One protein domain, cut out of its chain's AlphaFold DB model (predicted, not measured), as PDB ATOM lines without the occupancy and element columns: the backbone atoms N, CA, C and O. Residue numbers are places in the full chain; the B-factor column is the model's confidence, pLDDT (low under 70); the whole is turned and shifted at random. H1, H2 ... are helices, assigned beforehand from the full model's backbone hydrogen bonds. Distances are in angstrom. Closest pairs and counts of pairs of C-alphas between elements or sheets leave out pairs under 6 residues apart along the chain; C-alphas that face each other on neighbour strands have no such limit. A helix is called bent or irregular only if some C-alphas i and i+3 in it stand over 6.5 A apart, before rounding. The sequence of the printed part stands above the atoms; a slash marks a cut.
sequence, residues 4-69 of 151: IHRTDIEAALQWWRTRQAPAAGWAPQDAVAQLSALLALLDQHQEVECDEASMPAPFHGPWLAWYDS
ATOM      1  N   ILE A   4     153.737 214.474 151.942       96.38
ATOM      2  CA  ILE A   4     153.733 213.059 152.305       96.38
ATOM      3  C   ILE A   4     153.551 212.254 151.017       96.38
ATOM      4  O   ILE A   4     152.525 212.343 150.343       96.38
ATOM      5  N   HIS A   5     154.564 211.463 150.673       97.62
ATOM      6  CA  HIS A   5     154.592 210.707 149.427       97.62
ATOM      7  C   HIS A   5     153.888 209.361 149.559       97.62
ATOM      8  O   HIS A   5     153.982 208.693 150.593       97.62
ATOM      9  N   ARG A   6     153.257 208.917 148.468       97.50
ATOM     10  CA  ARG A   6     152.524 207.648 148.378       97.50
ATOM     11  C   ARG A   6     153.290 206.464 148.966       97.50
ATOM     12  O   ARG A   6     152.735 205.703 149.748       97.50
ATOM     13  N   THR A   7     154.573 206.332 148.640       97.69
ATOM     14  CA  THR A   7     155.403 205.211 149.117       97.69
ATOM     15  C   THR A   7     155.540 205.170 150.640       97.69
ATOM     16  O   THR A   7     155.676 204.094 151.213       97.69
ATOM     17  N   ASP A   8     155.519 206.323 151.314       97.44
ATOM     18  CA  ASP A   8     155.541 206.360 152.779       97.44
ATOM     19  C   ASP A   8     154.174 205.966 153.358       97.44
ATOM     20  O   ASP A   8     154.117 205.283 154.376       97.44
ATOM     21  N   ILE A   9     153.073 206.323 152.690       97.62
ATOM     22  CA  ILE A   9     151.719 205.888 153.069       97.62
ATOM     23  C   ILE A   9     151.583 204.368 152.905       97.62
ATOM     24  O   ILE A   9     151.062 203.690 153.789       97.62
ATOM     25  N   GLU A  10     152.104 203.810 151.812       98.25
ATOM     26  CA  GLU A  10     152.157 202.364 151.574       98.25
ATOM     27  C   GLU A  10     153.001 201.646 152.637       98.25
ATOM     28  O   GLU A  10     152.590 200.607 153.162       98.25
ATOM     29  N   ALA A  11     154.152 202.216 153.005       97.81
ATOM     30  CA  ALA A  11     155.000 201.679 154.064       97.81
ATOM     31  C   ALA A  11     154.305 201.724 155.437       97.81
ATOM     32  O   ALA A  11     154.332 200.726 156.163       97.81
ATOM     33  N   ALA A  12     153.629 202.828 155.766       97.50
ATOM     34  CA  ALA A  12     152.830 202.956 156.981       97.50
ATOM     35  C   ALA A  12     151.687 201.934 157.018       97.50
ATOM     36  O   ALA A  12     151.475 201.264 158.030       97.50
ATOM     37  N   LEU A  13     150.984 201.747 155.899       98.12
ATOM     38  CA  LEU A  13     149.914 200.761 155.770       98.12
ATOM     39  C   LEU A  13     150.437 199.341 156.000       98.12
ATOM     40  O   LEU A  13     149.832 198.564 156.741       98.12
ATOM     41  N   GLN A  14     151.571 198.998 155.388       97.94
ATOM     42  CA  GLN A  14     152.184 197.689 155.571       97.94
ATOM     43  C   GLN A  14     152.645 197.473 157.017       97.94
ATOM     44  O   GLN A  14     152.470 196.379 157.551       97.94
ATOM     45  N   TRP A  15     153.188 198.505 157.663       97.06
ATOM     46  CA  TRP A  15     153.563 198.460 159.074       97.06
ATOM     47  C   TRP A  15     152.354 198.226 159.985       97.06
ATOM     48  O   TRP A  15     152.417 197.388 160.878       97.06
ATOM     49  N   TRP A  16     151.224 198.887 159.737       97.56
ATOM     50  CA  TRP A  16     150.007 198.656 160.515       97.56
ATOM     51  C   TRP A  16     149.408 197.263 160.294       97.56
ATOM     52  O   TRP A  16     148.933 196.648 161.249       97.56
ATOM     53  N   ARG A  17     149.485 196.717 159.074       97.00
ATOM     54  CA  ARG A  17     148.993 195.361 158.756       97.00
ATOM     55  C   ARG A  17     149.720 194.245 159.503       97.00
ATOM     56  O   ARG A  17     149.137 193.183 159.704       97.00
ATOM     57  N   THR A  18     150.976 194.447 159.892       95.81
ATOM     58  CA  THR A  18     151.751 193.437 160.634       95.81
ATOM     59  C   THR A  18     151.590 193.552 162.150       95.81
ATOM     60  O   THR A  18     152.116 192.717 162.889       95.81
ATOM     61  N   ARG A  19     150.854 194.557 162.638       93.12
ATOM     62  CA  ARG A  19     150.672 194.834 164.065       93.12
ATOM     63  C   ARG A  19     149.340 194.316 164.585       93.12
ATOM     64  O   ARG A  19     148.326 194.337 163.902       93.12
ATOM     65  N   GLN A  20     149.356 193.909 165.853       85.44
ATOM     66  CA  GLN A  20     148.159 193.512 166.604       85.44
ATOM     67  C   GLN A  20     147.831 194.489 167.741       85.44
ATOM     68  O   GLN A  20     146.676 194.609 168.138       85.44
ATOM     69  N   ALA A  21     148.834 195.205 168.260       90.75
ATOM     70  CA  ALA A  21     148.665 196.138 169.368       90.75
ATOM     71  C   ALA A  21     148.417 197.576 168.871       90.75
ATOM     72  O   ALA A  21     149.080 198.001 167.913       90.75
ATOM     73  N   PRO A  22     147.532 198.342 169.540       92.12
ATOM     74  CA  PRO A  22     147.375 199.773 169.303       92.12
ATOM     75  C   PRO A  22     148.684 200.552 169.479       92.12
ATOM     76  O   PRO A  22     149.560 200.154 170.250       92.12
ATOM     77  N   ALA A  23     148.810 201.679 168.783       92.00
ATOM     78  CA  ALA A  23     149.937 202.604 168.914       92.00
ATOM     79  C   ALA A  23     149.465 204.046 168.707       92.00
ATOM     80  O   ALA A  23     148.591 204.284 167.879       92.00
ATOM     81  N   ALA A  24     150.018 204.998 169.467       90.19
ATOM     82  CA  ALA A  24     149.680 206.426 169.371       90.19
ATOM     83  C   ALA A  24     148.159 206.727 169.382       90.19
ATOM     84  O   ALA A  24     147.685 207.625 168.692       90.19
ATOM     85  N   GLY A  25     147.375 205.943 170.132       92.25
ATOM     86  CA  GLY A  25     145.913 206.090 170.210       92.25
ATOM     87  C   GLY A  25     145.119 205.477 169.048       92.25
ATOM     88  O   GLY A  25     143.895 205.557 169.058       92.25
ATOM     89  N   TRP A  26     145.778 204.824 168.087       94.56
ATOM     90  CA  TRP A  26     145.143 204.180 166.936       94.56
ATOM     91  C   TRP A  26     145.075 202.664 167.097       94.56
ATOM     92  O   TRP A  26     146.080 202.010 167.397       94.56
ATOM     93  N   ALA A  27     143.893 202.090 166.860       96.31
ATOM     94  CA  ALA A  27     143.753 200.649 166.698       96.31
ATOM     95  C   ALA A  27     144.235 200.227 165.292       96.31
ATOM     96  O   ALA A  27     143.969 200.951 164.327       96.31
ATOM     97  N   PRO A  28     144.903 199.064 165.134       96.19
ATOM     98  CA  PRO A  28     145.462 198.660 163.844       96.19
ATOM     99  C   PRO A  28     144.442 198.607 162.705       96.19
ATOM    100  O   PRO A  28     144.729 199.071 161.605       96.19
ATOM    101  N   GLN A  29     143.236 198.097 162.964       96.06
ATOM    102  CA  GLN A  29     142.186 198.018 161.950       96.06
ATOM    103  C   GLN A  29     141.732 199.397 161.456       96.06
ATOM    104  O   GLN A  29     141.527 199.576 160.255       96.06
ATOM    105  N   ASP A  30     141.644 200.381 162.354       96.31
ATOM    106  CA  ASP A  30     141.217 201.737 162.010       96.31
ATOM    107  C   ASP A  30     142.317 202.438 161.212       96.31
ATOM    108  O   ASP A  30     142.050 203.009 160.157       96.31
ATOM    109  N   ALA A  31     143.572 202.309 161.650       97.12
ATOM    110  CA  ALA A  31     144.733 202.823 160.934       97.12
ATOM    111  C   ALA A  31     144.841 202.261 159.504       97.12
ATOM    112  O   ALA A  31     145.031 203.017 158.550       97.12
ATOM    113  N   VAL A  32     144.666 200.944 159.335       97.75
ATOM    114  CA  VAL A  32     144.647 200.290 158.016       97.75
ATOM    115  C   VAL A  32     143.521 200.841 157.143       97.75
ATOM    116  O   VAL A  32     143.751 201.101 155.959       97.75
ATOM    117  N   ALA A  33     142.322 201.037 157.701       97.69
ATOM    118  CA  ALA A  33     141.182 201.575 156.966       97.69
ATOM    119  C   ALA A  33     141.435 203.017 156.495       97.69
ATOM    120  O   ALA A  33     141.241 203.309 155.315       97.69
ATOM    121  N   GLN A  34     141.933 203.889 157.377       97.62
ATOM    122  CA  GLN A  34     142.229 205.286 157.043       97.62
ATOM    123  C   GLN A  34     143.336 205.401 155.987       97.62
ATOM    124  O   GLN A  34     143.157 206.090 154.986       97.62
ATOM    125  N   LEU A  35     144.454 204.684 156.148       97.56
ATOM    126  CA  LEU A  35     145.559 204.730 155.180       97.56
ATOM    127  C   LEU A  35     145.164 204.140 153.818       97.56
ATOM    128  O   LEU A  35     145.562 204.665 152.780       97.56
ATOM    129  N   SER A  36     144.346 203.082 153.799       98.25
ATOM    130  CA  SER A  36     143.826 202.522 152.542       98.25
ATOM    131  C   SER A  36     142.881 203.499 151.836       98.25
ATOM    132  O   SER A  36     142.954 203.644 150.618       98.25
ATOM    133  N   ALA A  37     142.023 204.197 152.588       97.38
ATOM    134  CA  ALA A  37     141.155 205.236 152.043       97.38
ATOM    135  C   ALA A  37     141.960 206.424 151.491       97.38
ATOM    136  O   ALA A  37     141.644 206.917 150.411       97.38
ATOM    137  N   LEU A  38     143.039 206.831 152.169       96.75
ATOM    138  CA  LEU A  38     143.947 207.863 151.668       96.75
ATOM    139  C   LEU A  38     144.596 207.459 150.335       96.75
ATOM    140  O   LEU A  38     144.601 208.253 149.399       96.75
ATOM    141  N   LEU A  39     145.106 206.228 150.216       97.88
ATOM    142  CA  LEU A  39     145.672 205.740 148.951       97.88
ATOM    143  C   LEU A  39     144.633 205.724 147.825       97.88
ATOM    144  O   LEU A  39     144.947 206.122 146.707       97.88
ATOM    145  N   ALA A  40     143.392 205.329 148.127       97.75
ATOM    146  CA  ALA A  40     142.303 205.358 147.155       97.75
ATOM    147  C   ALA A  40     141.977 206.787 146.684       97.75
ATOM    148  O   ALA A  40     141.711 206.986 145.500       97.75
ATOM    149  N   LEU A  41     142.035 207.783 147.577       96.25
ATOM    150  CA  LEU A  41     141.878 209.195 147.212       96.25
ATOM    151  C   LEU A  41     143.025 209.675 146.314       96.25
ATOM    152  O   LEU A  41     142.768 210.302 145.289       96.25
ATOM    153  N   LEU A  42     144.276 209.347 146.649       96.56
ATOM    154  CA  LEU A  42     145.426 209.673 145.797       96.56
ATOM    155  C   LEU A  42     145.280 209.059 144.399       96.56
ATOM    156  O   LEU A  42     145.478 209.751 143.404       96.56
ATOM    157  N   ASP A  43     144.852 207.796 144.316       97.81
ATOM    158  CA  ASP A  43     144.600 207.115 143.041       97.81
ATOM    159  C   ASP A  43     143.476 207.788 142.241       97.81
ATOM    160  O   ASP A  43     143.614 208.002 141.037       97.81
ATOM    161  N   GLN A  44     142.379 208.166 142.907       97.56
ATOM    162  CA  GLN A  44     141.251 208.864 142.284       97.56
ATOM    163  C   GLN A  44     141.661 210.219 141.695       97.56
ATOM    164  O   GLN A  44     141.192 210.586 140.617       97.56
ATOM    165  N   HIS A  45     142.514 210.956 142.403       96.69
ATOM    166  CA  HIS A  45     142.994 212.272 141.989       96.69
ATOM    167  C   HIS A  45     144.255 212.216 141.113       96.69
ATOM    168  O   HIS A  45     144.671 213.248 140.599       96.69
ATOM    169  N   GLN A  46     144.819 211.022 140.887       97.12
ATOM    170  CA  GLN A  46     146.084 210.805 140.175       97.12
ATOM    171  C   GLN A  46     147.275 211.556 140.799       97.12
ATOM    172  O   GLN A  46     148.191 211.982 140.099       97.12
ATOM    173  N   GLU A  47     147.265 211.686 142.123       96.56
ATOM    174  CA  GLU A  47     148.292 212.379 142.895       96.56
ATOM    175  C   GLU A  47     149.302 211.391 143.492       96.56
ATOM    176  O   GLU A  47     148.972 210.261 143.862       96.56
ATOM    177  N   VAL A  48     150.556 211.826 143.612       96.00
ATOM    178  CA  VAL A  48     151.647 211.031 144.215       96.00
ATOM    179  C   VAL A  48     152.040 211.516 145.606       96.00
ATOM    180  O   VAL A  48     152.656 210.775 146.376       96.00
ATOM    181  N   GLU A  49     151.668 212.747 145.937       95.75
ATOM    182  CA  GLU A  49     151.934 213.382 147.217       95.75
ATOM    183  C   GLU A  49     150.665 214.052 147.731       95.75
ATOM    184  O   GLU A  49     149.779 214.438 146.974       95.75
ATOM    185  N   CYS A  50     150.593 214.197 149.045       93.69
ATOM    186  CA  CYS A  50     149.580 214.999 149.711       93.69
ATOM    187  C   CYS A  50     150.261 215.972 150.666       93.69
ATOM    188  O   CYS A  50     151.315 215.682 151.233       93.69
ATOM    189  N   ASP A  51     149.675 217.154 150.810       93.19
ATOM    190  CA  ASP A  51     150.220 218.193 151.671       93.19
ATOM    191  C   ASP A  51     150.033 217.821 153.151       93.19
ATOM    192  O   ASP A  51     148.929 217.498 153.591       93.19
ATOM    193  N   GLU A  52     151.129 217.848 153.913       91.88
ATOM    194  CA  GLU A  52     151.143 217.450 155.328       91.88
ATOM    195  C   GLU A  52     150.283 218.387 156.186       91.88
ATOM    196  O   GLU A  52     149.544 217.936 157.058       91.88
ATOM    197  N   ALA A  53     150.344 219.696 155.922       88.62
ATOM    198  CA  ALA A  53     149.698 220.706 156.756       88.62
ATOM    199  C   ALA A  53     148.167 220.708 156.627       88.62
ATOM    200  O   ALA A  53     147.460 221.000 157.592       88.62
ATOM    201  N   SER A  54     147.647 220.397 155.441       88.69
ATOM    202  CA  SER A  54     146.211 220.338 155.156       88.69
ATOM    203  C   SER A  54     145.601 218.948 155.343       88.69
ATOM    204  O   SER A  54     144.378 218.804 155.243       88.69
ATOM    205  N   MET A  55     146.412 217.927 155.641       87.31
ATOM    206  CA  MET A  55     145.929 216.561 155.804       87.31
ATOM    207  C   MET A  55     144.992 216.431 157.021       87.31
ATOM    208  O   MET A  55     145.375 216.764 158.146       87.31
ATOM    209  N   PRO A  56     143.777 215.876 156.849       90.81
ATOM    210  CA  PRO A  56     142.888 215.610 157.973       90.81
ATOM    211  C   PRO A  56     143.511 214.653 158.996       90.81
ATOM    212  O   PRO A  56     144.101 213.630 158.637       90.81
ATOM    213  N   ALA A  57     143.298 214.940 160.284       88.25
ATOM    214  CA  ALA A  57     143.860 214.168 161.396       88.25
ATOM    215  C   ALA A  57     143.644 212.640 161.305       88.25
ATOM    216  O   ALA A  57     144.578 211.911 161.649       88.25
ATOM    217  N   PRO A  58     142.496 212.118 160.812       90.38
ATOM    218  CA  PRO A  58     142.316 210.675 160.686       90.38
ATOM    219  C   PRO A  58     143.265 209.985 159.704       90.38
ATOM    220  O   PRO A  58     143.595 208.818 159.895       90.38
ATOM    221  N   PHE A  59     143.726 210.703 158.681       89.69
ATOM    222  CA  PHE A  59     144.699 210.198 157.717       89.69
ATOM    223  C   PHE A  59     146.134 210.422 158.199       89.69
ATOM    224  O   PHE A  59     146.993 209.560 158.014       89.69
ATOM    225  N   HIS A  60     146.375 211.551 158.871       94.38
ATOM    226  CA  HIS A  60     147.704 211.948 159.326       94.38
ATOM    227  C   HIS A  60     148.191 211.144 160.542       94.38
ATOM    228  O   HIS A  60     149.342 210.714 160.584       94.38
ATOM    229  N   GLY A  61     147.317 210.880 161.518       95.50
ATOM    230  CA  GLY A  61     147.679 210.211 162.774       95.50
ATOM    231  C   GLY A  61     148.326 208.827 162.600       95.50
ATOM    232  O   GLY A  61     149.409 208.598 163.138       95.50
ATOM    233  N   PRO A  62     147.728 207.901 161.825       96.81
ATOM    234  CA  PRO A  62     148.327 206.596 161.556       96.81
ATOM    235  C   PRO A  62     149.679 206.670 160.843       96.81
ATOM    236  O   PRO A  62     150.542 205.824 161.086       96.81
ATOM    237  N   TRP A  63     149.859 207.660 159.964       97.00
ATOM    238  CA  TRP A  63     151.124 207.886 159.272       97.00
ATOM    239  C   TRP A  63     152.202 208.399 160.234       97.00
ATOM    240  O   TRP A  63     153.307 207.862 160.230       97.00
ATOM    241  N   LEU A  64     151.866 209.344 161.121       96.62
ATOM    242  CA  LEU A  64     152.776 209.817 162.172       96.62
ATOM    243  C   LEU A  64     153.203 208.688 163.113       96.62
ATOM    244  O   LEU A  64     154.385 208.539 163.395       96.62
ATOM    245  N   ALA A  65     152.271 207.821 163.519       96.44
ATOM    246  CA  ALA A  65     152.589 206.672 164.366       96.44
ATOM    247  C   ALA A  65     153.625 205.728 163.723       96.44
ATOM    248  O   ALA A  65     154.463 205.149 164.416       96.44
ATOM    249  N   TRP A  66     153.569 205.564 162.398       96.56
ATOM    250  CA  TRP A  66     154.594 204.838 161.653       96.56
ATOM    251  C   TRP A  66     155.899 205.633 161.569       96.56
ATOM    252  O   TRP A  66     156.959 205.060 161.818       96.56
ATOM    253  N   TYR A  67     155.834 206.925 161.251       96.62
ATOM    254  CA  TYR A  67     156.995 207.813 161.172       96.62
ATOM    255  C   TYR A  67     157.814 207.799 162.474       96.62
ATOM    256  O   TYR A  67     159.024 207.577 162.423       96.62
ATOM    257  N   ASP A  68     157.152 207.909 163.627       95.69
ATOM    258  CA  ASP A  68     157.776 207.897 164.958       95.69
ATOM    259  C   ASP A  68     158.433 206.549 165.303       95.69
ATOM    260  O   ASP A  68     159.270 206.463 166.199       95.69
ATOM    261  N   SER A  69     158.077 205.474 164.590       93.81
ATOM    262  CA  SER A  69     158.702 204.157 164.759       93.81
ATOM    263  C   SER A  69     160.022 203.997 163.993       93.81
ATOM    264  O   SER A  69     160.710 202.983 164.151       93.81
TER     265      SER A  69
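What this domain is: This is residues 4 to 69 of the 151 residues of the protein "Fe-S protein" of Burkholderiales bacterium RIFCSPLOWO2_12_FULL_64_99 (UniProt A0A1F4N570). A helical hairpin of two helices side by side, H1 and H2, makes a two-helix layer, and the shorter helix H3 packs crosswise over one face of it, touching both. H2 is the longest helix and runs along the long axis of the domain; after it a long link folds back, pairing briefly with residues 4 to 5, and leads to H3. The printed part has 66 residues with three named helices in the order H1, H2, H3 and no named strand, and its class is all helix. The whole is compact, with a radius of gyration of the C-alphas of 10.9 A, and elongated in outline, spanning 33 by 20 by 16 A.

Where its parts are: The printed part begins at Ile 4. H1 holds residues 6 to 17 and is 16.5 A long from first to last C-alpha; C-alpha 6 is at (152.524, 207.648, 148.378). H2 holds residues 28 to 45 and is 25.9 A long, from C-alpha 28 at (145.462, 198.660, 163.844) to C-alpha 45. H3 holds residues 57 to 67 and is 14.6 A long, ending with C-alpha 67 at (156.995, 207.813, 161.172). H3 is neither bent nor irregular, but only just: C-alphas 59 and 62 are 6.4 A apart.

How they stand to each other: H1 and H2 form a helical hairpin. They touch, the closest C-alphas being those of Trp 16 and Pro 28, 5.6 A apart, and they run opposite ways at a shallow tilt of 24 degrees. H3 touches H1, with the C-alphas of Ala 12 and Trp 66 the closest at 5.3 A, and is about perpendicular to it at 81 degrees. H3 also touches H2, which meets it with residues 31 to 38 alone; the closest C-alphas are those of Ala 31 and Pro 62, 5.2 A apart. These two are only just about perpendicular, at 71 degrees. Residues 4 to 5 pair with residues 49 to 50, antiparallel, in stretches too short to be named strands. In H1 and H2 every O i to N i+4 pair is within hydrogen-bond range; in H3 5 of 7 are.

The domain as a whole: The two C-alphas farthest apart are those of Ala 21 and Gln 46, at 32.8 A. The C-alphas of Ile 4 and Ser 69, the first and last printed residues, are 16.1 A apart. The printed part has no cut. The link from H1 to H2, 10 residues, is short, and the link from H2 to H3, 11 residues, is long. The mean pLDDT of the printed part of this model is 95.2, and no printed residue is under 70.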